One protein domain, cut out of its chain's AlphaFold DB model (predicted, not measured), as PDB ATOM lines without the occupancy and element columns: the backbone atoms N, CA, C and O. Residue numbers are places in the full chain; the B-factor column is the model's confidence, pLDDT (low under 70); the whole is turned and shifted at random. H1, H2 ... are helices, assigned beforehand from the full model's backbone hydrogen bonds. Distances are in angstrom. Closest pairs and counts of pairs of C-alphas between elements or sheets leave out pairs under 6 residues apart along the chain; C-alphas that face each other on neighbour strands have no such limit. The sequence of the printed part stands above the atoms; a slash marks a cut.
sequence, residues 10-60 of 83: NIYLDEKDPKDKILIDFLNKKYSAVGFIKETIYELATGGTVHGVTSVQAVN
ATOM      1  N   ASN A  10     198.001 339.963 225.145       84.44
ATOM      2  CA  ASN A  10     198.024 338.559 225.547       84.44
ATOM      3  C   ASN A  10     198.159 338.495 227.069       84.44
ATOM      4  O   ASN A  10     199.074 339.097 227.626       84.44
ATOM      5  N   ILE A  11     197.252 337.776 227.727       83.75
ATOM      6  CA  ILE A  11     197.285 337.538 229.172       83.75
ATOM      7  C   ILE A  11     197.360 336.033 229.381       83.75
ATOM      8  O   ILE A  11     196.574 335.287 228.796       83.75
ATOM      9  N   TYR A  12     198.299 335.607 230.218       87.44
ATOM     10  CA  TYR A  12     198.473 334.217 230.613       87.44
ATOM     11  C   TYR A  12     198.131 334.101 232.093       87.44
ATOM     12  O   TYR A  12     198.585 334.918 232.887       87.44
ATOM     13  N   LEU A  13     197.314 333.109 232.428       88.88
ATOM     14  CA  LEU A  13     196.912 332.788 233.794       88.88
ATOM     15  C   LEU A  13     197.308 331.334 234.059       88.88
ATOM     16  O   LEU A  13     197.072 330.477 233.202       88.88
ATOM     17  N   ASP A  14     197.916 331.057 235.209       91.00
ATOM     18  CA  ASP A  14     198.302 329.703 235.610       91.00
ATOM     19  C   ASP A  14     197.244 329.097 236.542       91.00
ATOM     20  O   ASP A  14     197.050 329.544 237.667       91.00
ATOM     21  N   GLU A  15     196.586 328.016 236.121       90.12
ATOM     22  CA  GLU A  15     195.605 327.304 236.956       90.12
ATOM     23  C   GLU A  15     196.192 326.737 238.259       90.12
ATOM     24  O   GLU A  15     195.443 326.408 239.188       90.12
ATOM     25  N   LYS A  16     197.520 326.582 238.330       93.25
ATOM     26  CA  LYS A  16     198.217 326.142 239.541       93.25
ATOM     27  C   LYS A  16     198.381 327.265 240.557       93.25
ATOM     28  O   LYS A  16     198.544 326.959 241.739       93.25
ATOM     29  N   ASP A  17     198.326 328.527 240.130       94.31
ATOM     30  CA  ASP A  17     198.320 329.658 241.045       94.31
ATOM     31  C   ASP A  17     196.896 329.874 241.605       94.31
ATOM     32  O   ASP A  17     195.926 330.008 240.853       94.31
ATOM     33  N   PRO A  18     196.720 329.895 242.939       89.88
ATOM     34  CA  PRO A  18     195.400 330.048 243.541       89.88
ATOM     35  C   PRO A  18     194.690 331.365 243.199       89.88
ATOM     36  O   PRO A  18     193.458 331.387 243.186       89.88
ATOM     37  N   LYS A  19     195.424 332.460 242.951       89.44
ATOM     38  CA  LYS A  19     194.833 333.758 242.592       89.44
ATOM     39  C   LYS A  19     194.387 333.750 241.135       89.44
ATOM     40  O   LYS A  19     193.252 334.132 240.852       89.44
ATOM     41  N   ASP A  20     195.227 333.248 240.240       91.00
ATOM     42  CA  ASP A  20     194.893 333.105 238.823       91.00
ATOM     43  C   ASP A  20     193.709 332.168 238.627       91.00
ATOM     44  O   ASP A  20     192.801 332.473 237.859       91.00
ATOM     45  N   LYS A  21     193.629 331.082 239.399       90.50
ATOM     46  CA  LYS A  21     192.467 330.193 239.387       90.50
ATOM     47  C   LYS A  21     191.158 330.919 239.712       90.50
ATOM     48  O   LYS A  21     190.146 330.667 239.060       90.50
ATOM     49  N   ILE A  22     191.163 331.844 240.676       89.50
ATOM     50  CA  ILE A  22     189.985 332.672 240.992       89.50
ATOM     51  C   ILE A  22     189.615 333.557 239.798       89.50
ATOM     52  O   ILE A  22     188.431 333.684 239.479       89.50
ATOM     53  N   LEU A  23     190.605 334.147 239.122       86.25
ATOM     54  CA  LEU A  23     190.388 334.966 237.927       86.25
ATOM     55  C   LEU A  23     189.826 334.132 236.773       86.25
ATOM     56  O   LEU A  23     188.818 334.519 236.186       86.25
ATOM     57  N   ILE A  24     190.416 332.971 236.485       86.56
ATOM     58  CA  ILE A  24     189.950 332.028 235.459       86.56
ATOM     59  C   ILE A  24     188.497 331.633 235.735       86.56
ATOM     60  O   ILE A  24     187.647 331.748 234.852       86.56
ATOM     61  N   ASP A  25     188.183 331.234 236.969       87.00
ATOM     62  CA  ASP A  25     186.827 330.856 237.368       87.00
ATOM     63  C   ASP A  25     185.838 332.021 237.243       87.00
ATOM     64  O   ASP A  25     184.693 331.823 236.823       87.00
ATOM     65  N   PHE A  26     186.247 333.233 237.618       83.94
ATOM     66  CA  PHE A  26     185.415 334.430 237.518       83.94
ATOM     67  C   PHE A  26     185.110 334.786 236.061       83.94
ATOM     68  O   PHE A  26     183.941 334.969 235.702       83.94
ATOM     69  N   LEU A  27     186.148 334.841 235.223       81.62
ATOM     70  CA  LEU A  27     186.028 335.147 233.803       81.62
ATOM     71  C   LEU A  27     185.159 334.087 233.113       81.62
ATOM     72  O   LEU A  27     184.167 334.434 232.484       81.62
ATOM     73  N   ASN A  28     185.404 332.796 233.349       78.81
ATOM     74  CA  ASN A  28     184.613 331.720 232.743       78.81
ATOM     75  C   ASN A  28     183.127 331.722 233.151       78.81
ATOM     76  O   ASN A  28     182.283 331.267 232.380       78.81
ATOM     77  N   LYS A  29     182.779 332.206 234.354       75.75
ATOM     78  CA  LYS A  29     181.397 332.162 234.873       75.75
ATOM     79  C   LYS A  29     180.522 333.337 234.458       75.75
ATOM     80  O   LYS A  29     179.306 333.165 234.401       75.75
ATOM     81  N   LYS A  30     181.087 334.536 234.277       64.56
ATOM     82  CA  LYS A  30     180.278 335.766 234.196       64.56
ATOM     83  C   LYS A  30     180.489 336.619 232.953       64.56
ATOM     84  O   LYS A  30     179.533 337.273 232.545       64.56
ATOM     85  N   TYR A  31     181.680 336.634 232.356       63.41
ATOM     86  CA  TYR A  31     182.008 337.611 231.316       63.41
ATOM     87  C   TYR A  31     182.931 337.029 230.248       63.41
ATOM     88  O   TYR A  31     183.837 336.261 230.534       63.41
ATOM     89  N   SER A  32     182.787 337.467 228.996       75.19
ATOM     90  CA  SER A  32     183.886 337.299 228.042       75.19
ATOM     91  C   SER A  32     185.108 338.049 228.579       75.19
ATOM     92  O   SER A  32     185.012 339.254 228.820       75.19
ATOM     93  N   ALA A  33     186.243 337.363 228.752       75.56
ATOM     94  CA  ALA A  33     187.464 337.971 229.290       75.56
ATOM     95  C   ALA A  33     187.856 339.246 228.530       75.56
ATOM     96  O   ALA A  33     188.179 340.268 229.129       75.56
ATOM     97  N   VAL A  34     187.712 339.218 227.204       79.25
ATOM     98  CA  VAL A  34     187.962 340.366 226.329       79.25
ATOM     99  C   VAL A  34     187.027 341.540 226.635       79.25
ATOM    100  O   VAL A  34     187.466 342.687 226.608       79.25
ATOM    101  N   GLY A  35     185.747 341.272 226.898       79.50
ATOM    102  CA  GLY A  35     184.759 342.306 227.216       79.50
ATOM    103  C   GLY A  35     185.065 342.975 228.551       79.50
ATOM    104  O   GLY A  35     185.210 344.192 228.603       79.50
ATOM    105  N   PHE A  36     185.281 342.162 229.586       82.00
ATOM    106  CA  PHE A  36     185.600 342.642 230.928       82.00
ATOM    107  C   PHE A  36     186.854 343.526 230.945       82.00
ATOM    108  O   PHE A  36     186.842 344.614 231.516       82.00
ATOM    109  N   ILE A  37     187.925 343.095 230.269       83.06
ATOM    110  CA  ILE A  37     189.173 343.863 230.188       83.06
ATOM    111  C   ILE A  37     188.945 345.199 229.468       83.06
ATOM    112  O   ILE A  37     189.421 346.231 229.934       83.06
ATOM    113  N   LYS A  38     188.199 345.210 228.355       83.44
ATOM    114  CA  LYS A  38     187.913 346.444 227.604       83.44
ATOM    115  C   LYS A  38     187.102 347.447 228.417       83.44
ATOM    116  O   LYS A  38     187.452 348.622 228.425       83.44
ATOM    117  N   GLU A  39     186.043 346.989 229.075       83.38
ATOM    118  CA  GLU A  39     185.189 347.838 229.911       83.38
ATOM    119  C   GLU A  39     185.967 348.382 231.107       83.38
ATOM    120  O   GLU A  39     185.966 349.588 231.329       83.38
ATOM    121  N   THR A  40     186.737 347.533 231.790       82.81
ATOM    122  CA  THR A  40     187.565 347.945 232.932       82.81
ATOM    123  C   THR A  40     188.596 349.005 232.533       82.81
ATOM    124  O   THR A  40     188.740 350.023 233.208       82.81
ATOM    125  N   ILE A  41     189.309 348.806 231.416       84.31
ATOM    126  CA  ILE A  41     190.281 349.790 230.909       84.31
ATOM    127  C   ILE A  41     189.578 351.099 230.531       84.31
ATOM    128  O   ILE A  41     190.101 352.176 230.807       84.31
ATOM    129  N   TYR A  42     188.400 351.022 229.908       84.88
ATOM    130  CA  TYR A  42     187.616 352.196 229.536       84.88
ATOM    131  C   TYR A  42     187.141 352.988 230.762       84.88
ATOM    132  O   TYR A  42     187.279 354.212 230.791       84.88
ATOM    133  N   GLU A  43     186.630 352.314 231.792       83.88
ATOM    134  CA  GLU A  43     186.226 352.944 233.053       83.88
ATOM    135  C   GLU A  43     187.410 353.641 233.726       83.88
ATOM    136  O   GLU A  43     187.312 354.820 234.064       83.88
ATOM    137  N   LEU A  44     188.563 352.971 233.826       82.56
ATOM    138  CA  LEU A  44     189.780 353.575 234.380       82.56
ATOM    139  C   LEU A  44     190.238 354.797 233.569       82.56
ATOM    140  O   LEU A  44     190.554 355.839 234.140       82.56
ATOM    141  N   ALA A  45     190.243 354.701 232.238       82.69
ATOM    142  CA  ALA A  45     190.681 355.785 231.360       82.69
ATOM    143  C   ALA A  45     189.749 357.009 231.390       82.69
ATOM    144  O   ALA A  45     190.189 358.126 231.122       82.69
ATOM    145  N   THR A  46     188.471 356.813 231.716       84.88
ATOM    146  CA  THR A  46     187.469 357.888 231.807       84.88
ATOM    147  C   THR A  46     187.359 358.495 233.208       84.88
ATOM    148  O   THR A  46     186.508 359.352 233.440       84.88
ATOM    149  N   GLY A  47     188.243 358.106 234.135       73.50
ATOM    150  CA  GLY A  47     188.254 358.601 235.514       73.50
ATOM    151  C   GLY A  47     187.220 357.926 236.417       73.50
ATOM    152  O   GLY A  47     186.920 358.438 237.494       73.50
ATOM    153  N   GLY A  48     186.667 356.790 235.989       71.00
ATOM    154  CA  GLY A  48     185.844 355.928 236.823       71.00
ATOM    155  C   GLY A  48     186.675 355.226 237.898       71.00
ATOM    156  O   GLY A  48     187.803 354.788 237.668       71.00
ATOM    157  N   THR A  49     186.104 355.096 239.094       60.88
ATOM    158  CA  THR A  49     186.716 354.350 240.195       60.88
ATOM    159  C   THR A  49     186.307 352.883 240.101       60.88
ATOM    160  O   THR A  49     185.177 352.525 240.447       60.88
ATOM    161  N   VAL A  50     187.226 352.010 239.686       58.69
ATOM    162  CA  VAL A  50     187.035 350.562 239.851       58.69
ATOM    163  C   VAL A  50     187.154 350.257 241.344       58.69
ATOM    164  O   VAL A  50     188.251 350.197 241.904       58.69
ATOM    165  N   HIS A  51     186.013 350.115 242.019       47.31
ATOM    166  CA  HIS A  51     185.958 349.768 243.438       47.31
ATOM    167  C   HIS A  51     186.508 348.347 243.624       47.31
ATOM    168  O   HIS A  51     185.795 347.366 243.426       47.31
ATOM    169  N   GLY A  52     187.794 348.234 243.963       46.72
ATOM    170  CA  GLY A  52     188.459 346.948 244.203       46.72
ATOM    171  C   GLY A  52     189.901 346.856 243.707       46.72
ATOM    172  O   GLY A  52     190.599 345.927 244.101       46.72
ATOM    173  N   VAL A  53     190.380 347.814 242.907       45.03
ATOM    174  CA  VAL A  53     191.808 347.904 242.571       45.03
ATOM    175  C   VAL A  53     192.442 348.912 243.519       45.03
ATOM    176  O   VAL A  53     192.376 350.121 243.303       45.03
ATOM    177  N   THR A  54     193.015 348.428 244.620       39.31
ATOM    178  CA  THR A  54     193.910 349.243 245.442       39.31
ATOM    179  C   THR A  54     195.091 349.663 244.571       39.31
ATOM    180  O   THR A  54     195.967 348.856 244.276       39.31
ATOM    181  N   SER A  55     195.070 350.931 244.160       41.75
ATOM    182  CA  SER A  55     196.208 351.685 243.636       41.75
ATOM    183  C   SER A  55     196.696 351.298 242.234       41.75
ATOM    184  O   SER A  55     197.849 350.920 242.059       41.75
ATOM    185  N   VAL A  56     195.888 351.540 241.196       43.84
ATOM    186  CA  VAL A  56     196.493 352.058 239.955       43.84
ATOM    187  C   VAL A  56     196.637 353.556 240.183       43.84
ATOM    188  O   VAL A  56     195.694 354.315 239.973       43.84
ATOM    189  N   GLN A  57     197.780 353.979 240.730       40.12
ATOM    190  CA  GLN A  57     198.121 355.398 240.738       40.12
ATOM    191  C   GLN A  57     198.073 355.870 239.287       40.12
ATOM    192  O   GLN A  57     198.832 355.396 238.442       40.12
ATOM    193  N   ALA A  58     197.131 356.765 238.995       43.06
ATOM    194  CA  ALA A  58     197.115 357.514 237.757       43.06
ATOM    195  C   ALA A  58     198.455 358.251 237.666       43.06
ATOM    196  O   ALA A  58     198.676 359.252 238.345       43.06
ATOM    197  N   VAL A  59     199.386 357.716 236.878       37.72
ATOM    198  CA  VAL A  59     200.648 358.382 236.567       37.72
ATOM    199  C   VAL A  59     200.332 359.565 235.669       37.72
ATOM    200  O   VAL A  59     200.311 359.424 234.456       37.72
ATOM    201  N   ASN A  60     199.981 360.696 236.283       47.56
ATOM    202  CA  ASN A  60     200.191 362.055 235.781       47.56
ATOM    203  C   ASN A  60     199.766 363.074 236.851       47.56
ATOM    204  O   ASN A  60     198.595 363.445 236.889       47.56
TER     205      ASN A  60
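AT A GLANCE: This is residues 10 to 60 of the 83 residues of an uncharacterized protein of Clostridium botulinum (UniProt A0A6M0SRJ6). Two helices of equal residue count, H1 and H2, meet near their ends as an open L, with the tight link between them at the corner. A stretch with no named element, residues 46 to 60, follows H2 and loops back part of the way along it before running outward. The printed part has 51 residues, with two named helices in the order H1, H2 and no named strand; the class is all helix. It is loose, with a radius of gyration of the C-alphas of 12.6 A, and elongated, spanning 36 by 21 by 20 A.

IN THESE COORDINATES: H1, residues 18 to 30, is 18.7 A long and begins at C-alpha 18 (195.400, 330.048, 243.541). H2, residues 33 to 45, is 18.2 A long and ends at C-alpha 45 (190.681, 355.785, 231.360).

HOW THE PARTS SIT: H1 and H2 are close but not clearly touching; their closest C-alphas, of Leu 27 and Ala 33, are 5.5 A apart. Their lines are about perpendicular, at 81 degrees. In H1 and H2 every O i to N i+4 pair is within hydrogen-bond range.

THE WHOLE: The C-alphas farthest apart, of Lys 16 and Asn 60, are 36.2 A apart. The printed part has no cut. Mean pLDDT of the printed part is 74.4; residues 30 to 31 and 49 to 60 are under 70.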